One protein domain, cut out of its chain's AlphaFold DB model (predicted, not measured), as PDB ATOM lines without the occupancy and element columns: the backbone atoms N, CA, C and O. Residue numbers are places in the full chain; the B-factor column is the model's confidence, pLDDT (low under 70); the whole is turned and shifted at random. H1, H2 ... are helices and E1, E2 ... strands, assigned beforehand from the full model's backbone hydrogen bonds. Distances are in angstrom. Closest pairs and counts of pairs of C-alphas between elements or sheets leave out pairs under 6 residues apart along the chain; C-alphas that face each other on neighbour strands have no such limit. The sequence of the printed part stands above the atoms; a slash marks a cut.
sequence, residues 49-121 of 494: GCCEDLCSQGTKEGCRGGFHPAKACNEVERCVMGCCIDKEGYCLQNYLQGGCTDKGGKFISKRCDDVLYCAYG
ATOM      1  N   GLY A  49      -0.547   2.828  18.302       92.25
ATOM      2  CA  GLY A  49      -0.326   3.999  19.138       92.25
ATOM      3  C   GLY A  49       0.914   3.834  20.006       92.25
ATOM      4  O   GLY A  49       1.605   2.816  19.938       92.25
ATOM      5  N   CYS A  50       1.195   4.825  20.845       94.62
ATOM      6  CA  CYS A  50       2.369   4.779  21.706       94.62
ATOM      7  C   CYS A  50       2.088   4.070  23.037       94.62
ATOM      8  O   CYS A  50       1.168   4.460  23.766       94.62
ATOM      9  N   CYS A  51       2.911   3.079  23.381       92.81
ATOM     10  CA  CYS A  51       2.959   2.492  24.719       92.81
ATOM     11  C   CYS A  51       3.805   3.379  25.653       92.81
ATOM     12  O   CYS A  51       4.992   3.556  25.395       92.81
ATOM     13  N   GLU A  52       3.245   3.914  26.743       89.38
ATOM     14  CA  GLU A  52       3.978   4.789  27.682       89.38
ATOM     15  C   GLU A  52       5.150   4.094  28.390       89.38
ATOM     16  O   GLU A  52       6.110   4.745  28.787       89.38
ATOM     17  N   ASP A  53       5.059   2.783  28.595       82.12
ATOM     18  CA  ASP A  53       6.024   1.988  29.356       82.12
ATOM     19  C   ASP A  53       7.296   1.661  28.567       82.12
ATOM     20  O   ASP A  53       8.375   1.554  29.151       82.12
ATOM     21  N   LEU A  54       7.174   1.515  27.248       85.50
ATOM     22  CA  LEU A  54       8.280   1.167  26.350       85.50
ATOM     23  C   LEU A  54       8.648   2.303  25.391       85.50
ATOM     24  O   LEU A  54       9.692   2.246  24.748       85.50
ATOM     25  N   CYS A  55       7.781   3.309  25.267       89.06
ATOM     26  CA  CYS A  55       7.878   4.399  24.297       89.06
ATOM     27  C   CYS A  55       8.159   3.927  22.872       89.06
ATOM     28  O   CYS A  55       8.858   4.564  22.086       89.06
ATOM     29  N   SER A  56       7.543   2.795  22.543       91.06
ATOM     30  CA  SER A  56       7.531   2.178  21.230       91.06
ATOM     31  C   SER A  56       6.122   2.224  20.649       91.06
ATOM     32  O   SER A  56       5.129   2.123  21.376       91.06
ATOM     33  N   GLN A  57       6.039   2.322  19.323       92.75
ATOM     34  CA  GLN A  57       4.784   2.112  18.608       92.75
ATOM     35  C   GLN A  57       4.349   0.655  18.755       92.75
ATOM     36  O   GLN A  57       5.139  -0.259  18.525       92.75
ATOM     37  N   GLY A  58       3.096   0.438  19.127       91.38
ATOM     38  CA  GLY A  58       2.544  -0.894  19.325       91.38
ATOM     39  C   GLY A  58       1.026  -0.887  19.289       91.38
ATOM     40  O   GLY A  58       0.396   0.148  19.069       91.38
ATOM     41  N   THR A  59       0.428  -2.056  19.494       93.12
ATOM     42  CA  THR A  59      -1.011  -2.157  19.738       93.12
ATOM     43  C   THR A  59      -1.291  -2.113  21.233       93.12
ATOM     44  O   THR A  59      -0.414  -2.398  22.052       93.12
ATOM     45  N   LYS A  60      -2.534  -1.790  21.597       92.94
ATOM     46  CA  LYS A  60      -2.966  -1.700  22.996       92.94
ATOM     47  C   LYS A  60      -2.669  -2.976  23.792       92.94
ATOM     48  O   LYS A  60      -2.345  -2.892  24.968       92.94
ATOM     49  N   GLU A  61      -2.771  -4.143  23.161       91.62
ATOM     50  CA  GLU A  61      -2.531  -5.449  23.787       91.62
ATOM     51  C   GLU A  61      -1.048  -5.691  24.114       91.62
ATOM     52  O   GLU A  61      -0.740  -6.495  24.994       91.62
ATOM     53  N   GLY A  62      -0.133  -5.009  23.417       87.94
ATOM     54  CA  GLY A  62       1.310  -5.102  23.644       87.94
ATOM     55  C   GLY A  62       1.833  -4.178  24.745       87.94
ATOM     56  O   GLY A  62       2.939  -4.400  25.241       87.94
ATOM     57  N   CYS A  63       1.059  -3.168  25.148       90.88
ATOM     58  CA  CYS A  63       1.460  -2.215  26.180       90.88
ATOM     59  C   CYS A  63       1.064  -2.727  27.568       90.88
ATOM     60  O   CYS A  63      -0.086  -3.111  27.792       90.88
ATOM     61  N   ARG A  64       1.986  -2.694  28.537       88.00
ATOM     62  CA  ARG A  64       1.654  -3.003  29.939       88.00
ATOM     63  C   ARG A  64       1.209  -1.756  30.707       88.00
ATOM     64  O   ARG A  64       0.599  -1.891  31.766       88.00
ATOM     65  N   GLY A  65       1.521  -0.568  30.186       86.19
ATOM     66  CA  GLY A  65       1.184   0.733  30.764       86.19
ATOM     67  C   GLY A  65       0.086   1.494  30.014       86.19
ATOM     68  O   GLY A  65      -0.789   0.912  29.372       86.19
ATOM     69  N   GLY A  66       0.123   2.827  30.119       90.88
ATOM     70  CA  GLY A  66      -0.761   3.712  29.362       90.88
ATOM     71  C   GLY A  66      -0.570   3.540  27.853       90.88
ATOM     72  O   GLY A  66       0.550   3.359  27.381       90.88
ATOM     73  N   PHE A  67      -1.662   3.596  27.091       94.31
ATOM     74  CA  PHE A  67      -1.639   3.508  25.630       94.31
ATOM     75  C   PHE A  67      -2.278   4.750  25.017       94.31
ATOM     76  O   PHE A  67      -3.418   5.087  25.347       94.31
ATOM     77  N   HIS A  68      -1.559   5.393  24.099       93.06
ATOM     78  CA  HIS A  68      -2.007   6.584  23.380       93.06
ATOM     79  C   HIS A  68      -2.324   6.234  21.925       93.06
ATOM     80  O   HIS A  68      -1.414   6.250  21.090       93.06
ATOM     81  N   PRO A  69      -3.587   5.899  21.596       93.81
ATOM     82  CA  PRO A  69      -3.960   5.523  20.237       93.81
ATOM     83  C   PRO A  69      -3.710   6.678  19.262       93.81
ATOM     84  O   PRO A  69      -3.996   7.831  19.586       93.81
ATOM     85  N   ALA A  70      -3.204   6.351  18.069       91.12
ATOM     86  CA  ALA A  70      -2.964   7.293  16.972       91.12
ATOM     87  C   ALA A  70      -2.022   8.475  17.292       91.12
ATOM     88  O   ALA A  70      -2.007   9.452  16.545       91.12
ATOM     89  N   LYS A  71      -1.227   8.399  18.368       92.00
ATOM     90  CA  LYS A  71      -0.165   9.371  18.662       92.00
ATOM     91  C   LYS A  71       1.211   8.806  18.360       92.00
ATOM     92  O   LYS A  71       1.508   7.650  18.683       92.00
ATOM     93  N   ALA A  72       2.076   9.640  17.791       90.25
ATOM     94  CA  ALA A  72       3.481   9.292  17.674       90.25
ATOM     95  C   ALA A  72       4.150   9.307  19.067       90.25
ATOM     96  O   ALA A  72       3.801  10.132  19.907       90.25
ATOM     97  N   CYS A  73       5.096   8.407  19.366       88.44
ATOM     98  CA  CYS A  73       5.705   8.368  20.707       88.44
ATOM     99  C   CYS A  73       6.472   9.641  21.085       88.44
ATOM    100  O   CYS A  73       6.534   9.987  22.258       88.44
ATOM    101  N   ASN A  74       6.993  10.373  20.102       86.25
ATOM    102  CA  ASN A  74       7.599  11.688  20.312       86.25
ATOM    103  C   ASN A  74       6.575  12.803  20.625       86.25
ATOM    104  O   ASN A  74       6.979  13.877  21.055       86.25
ATOM    105  N   GLU A  75       5.273  12.568  20.430       90.38
ATOM    106  CA  GLU A  75       4.181  13.493  20.783       90.38
ATOM    107  C   GLU A  75       3.598  13.218  22.180       90.38
ATOM    108  O   GLU A  75       2.734  13.955  22.665       90.38
ATOM    109  N   VAL A  76       4.030  12.135  22.832       91.44
ATOM    110  CA  VAL A  76       3.619  11.775  24.189       91.44
ATOM    111  C   VAL A  76       4.685  12.271  25.158       91.44
ATOM    112  O   VAL A  76       5.803  11.769  25.166       91.44
ATOM    113  N   GLU A  77       4.331  13.232  26.013       88.75
ATOM    114  CA  GLU A  77       5.270  13.900  26.930       88.75
ATOM    115  C   GLU A  77       6.047  12.914  27.822       88.75
ATOM    116  O   GLU A  77       7.250  13.047  28.015       88.75
ATOM    117  N   ARG A  78       5.400  11.842  28.297       88.19
ATOM    118  CA  ARG A  78       6.063  10.816  29.124       88.19
ATOM    119  C   ARG A  78       7.120   9.997  28.368       88.19
ATOM    120  O   ARG A  78       7.939   9.354  29.022       88.19
ATOM    121  N   CYS A  79       7.114  10.058  27.035       87.88
ATOM    122  CA  CYS A  79       7.997   9.327  26.129       87.88
ATOM    123  C   CYS A  79       9.128  10.152  25.518       87.88
ATOM    124  O   CYS A  79       9.822   9.698  24.607       87.88
ATOM    125  N   VAL A  80       9.367  11.341  26.060       86.88
ATOM    126  CA  VAL A  80      10.565  12.110  25.748       86.88
ATOM    127  C   VAL A  80      11.765  11.458  26.443       86.88
ATOM    128  O   VAL A  80      11.754  11.242  27.657       86.88
ATOM    129  N   MET A  81      12.798  11.121  25.663       88.56
ATOM    130  CA  MET A  81      14.089  10.663  26.183       88.56
ATOM    131  C   MET A  81      14.969  11.859  26.533       88.56
ATOM    132  O   MET A  81      15.039  12.833  25.786       88.56
ATOM    133  N   GLY A  82      15.671  11.770  27.655       89.94
ATOM    134  CA  GLY A  82      16.562  12.827  28.116       89.94
ATOM    135  C   GLY A  82      17.424  12.369  29.282       89.94
ATOM    136  O   GLY A  82      17.662  11.173  29.467       89.94
ATOM    137  N   CYS A  83      17.895  13.330  30.064       92.44
ATOM    138  CA  CYS A  83      18.680  13.083  31.257       92.44
ATOM    139  C   CYS A  83      17.778  13.028  32.490       92.44
ATOM    140  O   CYS A  83      17.013  13.961  32.740       92.44
ATOM    141  N   CYS A  84      17.876  11.961  33.278       94.62
ATOM    142  CA  CYS A  84      17.213  11.876  34.575       94.62
ATOM    143  C   CYS A  84      18.233  12.018  35.700       94.62
ATOM    144  O   CYS A  84      19.138  11.197  35.800       94.62
ATOM    145  N   ILE A  85      18.057  13.022  36.556       91.31
ATOM    146  CA  ILE A  85      18.794  13.143  37.814       91.31
ATOM    147  C   ILE A  85      17.951  12.462  38.884       91.31
ATOM    148  O   ILE A  85      16.874  12.953  39.221       91.31
ATOM    149  N   ASP A  86      18.378  11.311  39.386       90.00
ATOM    150  CA  ASP A  86      17.602  10.603  40.400       90.00
ATOM    151  C   ASP A  86      17.636  11.311  41.773       90.00
ATOM    152  O   ASP A  86      18.255  12.360  41.961       90.00
ATOM    153  N   LYS A  87      16.940  10.745  42.767       88.69
ATOM    154  CA  LYS A  87      16.887  11.309  44.130       88.69
ATOM    155  C   LYS A  87      18.241  11.341  44.838       88.69
ATOM    156  O   LYS A  87      18.393  12.067  45.818       88.69
ATOM    157  N   GLU A  88      19.180  10.520  44.390       78.00
ATOM    158  CA  GLU A  88      20.511  10.376  44.967       78.00
ATOM    159  C   GLU A  88      21.550  11.236  44.223       78.00
ATOM    160  O   GLU A  88      22.693  11.329  44.677       78.00
ATOM    161  N   GLY A  89      21.137  11.911  43.141       79.69
ATOM    162  CA  GLY A  89      21.953  12.807  42.325       79.69
ATOM    163  C   GLY A  89      22.620  12.135  41.123       79.69
ATOM    164  O   GLY A  89      23.437  12.774  40.467       79.69
ATOM    165  N   TYR A  90      22.303  10.874  40.810       81.94
ATOM    166  CA  TYR A  90      22.889  10.201  39.648       81.94
ATOM    167  C   TYR A  90      22.243  10.669  38.355       81.94
ATOM    168  O   TYR A  90      21.018  10.738  38.249       81.94
ATOM    169  N   CYS A  91      23.078  10.905  37.347       85.31
ATOM    170  CA  CYS A  91      22.639  11.272  36.015       85.31
ATOM    171  C   CYS A  91      22.511  10.041  35.117       85.31
ATOM    172  O   CYS A  91      23.493   9.425  34.711       85.31
ATOM    173  N   LEU A  92      21.272   9.689  34.793       88.81
ATOM    174  CA  LEU A  92      20.927   8.558  33.945       88.81
ATOM    175  C   LEU A  92      20.624   9.062  32.530       88.81
ATOM    176  O   LEU A  92      19.657   9.799  32.316       88.81
ATOM    177  N   GLN A  93      21.454   8.664  31.564       89.88
ATOM    178  CA  GLN A  93      21.257   8.974  30.147       89.88
ATOM    179  C   GLN A  93      20.132   8.141  29.522       89.88
ATOM    180  O   GLN A  93      19.844   7.032  29.970       89.88
ATOM    181  N   ASN A  94      19.543   8.666  28.439       86.38
ATOM    182  CA  ASN A  94      18.505   8.001  27.639       86.38
ATOM    183  C   ASN A  94      17.329   7.498  28.485       86.38
ATOM    184  O   ASN A  94      16.759   6.436  28.234       86.38
ATOM    185  N   TYR A  95      16.988   8.258  29.520       89.69
ATOM    186  CA  TYR A  95      15.954   7.883  30.463       89.69
ATOM    187  C   TYR A  95      14.615   8.475  30.012       89.69
ATOM    188  O   TYR A  95      14.575   9.587  29.489       89.69
ATOM    189  N   LEU A  96      13.516   7.745  30.192       90.00
ATOM    190  CA  LEU A  96      12.179   8.234  29.839       90.00
ATOM    191  C   LEU A  96      11.676   9.229  30.888       90.00
ATOM    192  O   LEU A  96      11.776   8.954  32.089       90.00
ATOM    193  N   GLN A  97      11.079  10.342  30.449       91.38
ATOM    194  CA  GLN A  97      10.526  11.366  31.343       91.38
ATOM    195  C   GLN A  97       9.584  10.765  32.389       91.38
ATOM    196  O   GLN A  97       9.789  10.984  33.583       91.38
ATOM    197  N   GLY A  98       8.607   9.954  31.959       84.75
ATOM    198  CA  GLY A  98       7.649   9.321  32.868       84.75
ATOM    199  C   GLY A  98       8.331   8.424  33.902       84.75
ATOM    200  O   GLY A  98       8.074   8.536  35.098       84.75
ATOM    201  N   GLY A  99       9.286   7.600  33.469       89.12
ATOM    202  CA  GLY A  99      10.054   6.755  34.382       89.12
ATOM    203  C   GLY A  99      10.886   7.560  35.385       89.12
ATOM    204  O   GLY A  99      11.116   7.091  36.503       89.12
ATOM    205  N   CYS A 100      11.375   8.743  34.993       92.62
ATOM    206  CA  CYS A 100      12.183   9.606  35.856       92.62
ATOM    207  C   CYS A 100      11.318  10.205  36.959       92.62
ATOM    208  O   CYS A 100      11.622  10.065  38.147       92.62
ATOM    209  N   THR A 101      10.195  10.808  36.562       90.69
ATOM    210  CA  THR A 101       9.259  11.458  37.479       90.69
ATOM    211  C   THR A 101       8.605  10.458  38.424       90.69
ATOM    212  O   THR A 101       8.473  10.749  39.609       90.69
ATOM    213  N   ASP A 102       8.273   9.253  37.951       90.06
ATOM    214  CA  ASP A 102       7.605   8.229  38.763       90.06
ATOM    215  C   ASP A 102       8.513   7.701  39.887       90.06
ATOM    216  O   ASP A 102       8.050   7.390  40.985       90.06
ATOM    217  N   LYS A 103       9.833   7.666  39.659       91.81
ATOM    218  CA  LYS A 103      10.831   7.364  40.702       91.81
ATOM    219  C   LYS A 103      11.212   8.593  41.541       91.81
ATOM    220  O   LYS A 103      11.939   8.473  42.530       91.81
ATOM    221  N   GLY A 104      10.661   9.758  41.200       91.31
ATOM    222  CA  GLY A 104      10.878  11.056  41.832       91.31
ATOM    223  C   GLY A 104      12.248  11.671  41.549       91.31
ATOM    224  O   GLY A 104      12.771  12.371  42.411       91.31
ATOM    225  N   GLY A 105      12.825  11.380  40.381       93.31
ATOM    226  CA  GLY A 105      13.961  12.112  39.826       93.31
ATOM    227  C   GLY A 105      13.532  13.386  39.086       93.31
ATOM    228  O   GLY A 105      12.354  13.584  38.776       93.31
ATOM    229  N   LYS A 106      14.501  14.255  38.791       94.44
ATOM    230  CA  LYS A 106      14.354  15.472  37.986       94.44
ATOM    231  C   LYS A 106      14.746  15.175  36.539       94.44
ATOM    232  O   LYS A 106      15.906  14.891  36.251       94.44
ATOM    233  N   PHE A 107      13.781  15.263  35.632       93.56
ATOM    234  CA  PHE A 107      14.010  15.055  34.205       93.56
ATOM    235  C   PHE A 107      14.434  16.346  33.496       93.56
ATOM    236  O   PHE A 107      13.892  17.418  33.769       93.56
ATOM    237  N   ILE A 108      15.370  16.234  32.556       91.38
ATOM    238  CA  ILE A 108      15.831  17.315  31.685       91.38
ATOM    239  C   ILE A 108      15.812  16.803  30.243       91.38
ATOM    240  O   ILE A 108      16.465  15.815  29.921       91.38
ATOM    241  N   SER A 109      15.100  17.503  29.354       90.56
ATOM    242  CA  SER A 109      14.959  17.146  27.930       90.56
ATOM    243  C   SER A 109      16.205  17.513  27.100       90.56
ATOM    244  O   SER A 109      16.155  18.315  26.171       90.56
ATOM    245  N   LYS A 110      17.365  16.991  27.509       87.25
ATOM    246  CA  LYS A 110      18.686  17.112  26.866       87.25
ATOM    247  C   LYS A 110      19.495  15.839  27.137       87.25
ATOM    248  O   LYS A 110      19.112  15.054  28.007       87.25
ATOM    249  N   ARG A 111      20.616  15.623  26.440       79.88
ATOM    250  CA  ARG A 111      21.562  14.558  26.828       79.88
ATOM    251  C   ARG A 111      22.198  14.928  28.166       79.88
ATOM    252  O   ARG A 111      22.352  16.113  28.451       79.88
ATOM    253  N   CYS A 112      22.577  13.945  28.985       79.31
ATOM    254  CA  CYS A 112      23.228  14.264  30.260       79.31
ATOM    255  C   CYS A 112      24.552  15.013  30.068       79.31
ATOM    256  O   CYS A 112      24.867  15.866  30.884       79.31
ATOM    257  N   ASP A 113      25.262  14.779  28.964       76.75
ATOM    258  CA  ASP A 113      26.527  15.470  28.673       76.75
ATOM    259  C   ASP A 113      26.319  16.954  28.314       76.75
ATOM    260  O   ASP A 113      27.230  17.764  28.443       76.75
ATOM    261  N   ASP A 114      25.094  17.334  27.934       73.69
ATOM    262  CA  ASP A 114      24.701  18.730  27.702       73.69
ATOM    263  C   ASP A 114      24.185  19.411  28.986       73.69
ATOM    264  O   ASP A 114      23.838  20.597  28.985       73.69
ATOM    265  N   VAL A 115      24.053  18.658  30.081       76.62
ATOM    266  CA  VAL A 115      23.632  19.159  31.390       76.62
ATOM    267  C   VAL A 115      24.883  19.320  32.239       76.62
ATOM    268  O   VAL A 115      25.442  18.326  32.681       76.62
ATOM    269  N   LEU A 116      25.290  20.563  32.516       65.38
ATOM    270  CA  LEU A 116      26.522  20.895  33.254       65.38
ATOM    271  C   LEU A 116      26.688  20.053  34.539       65.38
ATOM    272  O   LEU A 116      27.723  19.436  34.758       65.38
ATOM    273  N   TYR A 117      25.621  19.928  35.332       68.31
ATOM    274  CA  TYR A 117      25.602  19.096  36.541       68.31
ATOM    275  C   TYR A 117      25.953  17.619  36.281       68.31
ATOM    276  O   TYR A 117      26.634  16.987  37.078       68.31
ATOM    277  N   CYS A 118      25.503  17.059  35.162       72.44
ATOM    278  CA  CYS A 118      25.686  15.651  34.828       72.44
ATOM    279  C   CYS A 118      26.957  15.366  34.037       72.44
ATOM    280  O   CYS A 118      27.575  14.327  34.244       72.44
ATOM    281  N   ALA A 119      27.360  16.299  33.180       61.75
ATOM    282  CA  ALA A 119      28.628  16.255  32.474       61.75
ATOM    283  C   ALA A 119      29.824  16.282  33.442       61.75
ATOM    284  O   ALA A 119      30.881  15.752  33.113       61.75
ATOM    285  N   TYR A 120      29.652  16.871  34.636       53.94
ATOM    286  CA  TYR A 120      30.765  17.165  35.545       53.94
ATOM    287  C   TYR A 120      30.576  16.711  37.009       53.94
ATOM    288  O   TYR A 120      31.508  16.851  37.797       53.94
ATOM    289  N   GLY A 121      29.407  16.183  37.408       47.16
ATOM    290  CA  GLY A 121      29.022  16.097  38.829       47.16
ATOM    291  C   GLY A 121      28.571  14.747  39.400       47.16
ATOM    292  O   GLY A 121      28.103  14.738  40.539       47.16
TER     293      GLY A 121
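This is residues 49 to 121 of the 494 residues of an uncharacterized protein of Omnitrophica WOR_2 bacterium GWA2_47_8 (UniProt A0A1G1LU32). Two small three-stranded sheets sit in separate lobes along a rod, joined by a long link; the second lobe has H1 over one face of its sheet, and H2 lies at the far end. The printed part has 73 residues, in order E1 E2 E3 E4 E5 H1 E6 H2, under half of them in these named elements, class mixed. The sheets, E2 E1 E3 and E5 E4 E6, are antiparallel. The whole is only just compact, close to loose, with a radius of gyration of the C-alphas of 13.2 A and spans of 41 by 20 by 13 A.

Find C-alpha 49 at (-0.326, 3.999, 19.138), where E1, residues 49 to 51, begins. E2 is 57 to 59 and E3 67 to 69. E4, 81 to 85, runs 12.8 A; E5, 91 to 96, runs 12.5 A. H1 is 97 to 102, E6 106 to 108, and H2, 116 to 120, ends at C-alpha 120 (30.765, 17.165, 35.545).

Look first at E1: N 49 and O 58 of hairpin partner E2 are 2.9 A apart, and N 50 and O 68 of E3 3.0 A. In the other sheet, N 92 and O 84 of the hairpin E4 and E5 are within hydrogen-bond range at 2.8 A, and so are N 106 and O 85 of the neighbours E4 and E6 at 2.7 A. H1 is on this sheet, height 8.1 A. E5, H1, E6 form a split strand-helix-strand unit, two strands of one sheet with a helix between them in the chain and E4 between them in the sheet, its crossover right-handed. H2 only grazes the sheet; its closest C-alpha pair with E5 is Cys 91 and Cys 118, 5.5 A. In H1 and H2 every O i to N i+4 pair is within hydrogen-bond range.

The farthest C-alphas, Glu 61 and Tyr 120, are 41.9 A apart. The printed part has no cut; E3 to E4 is the long link. Residues 116 to 117 and 119 to 121 have pLDDT under 70.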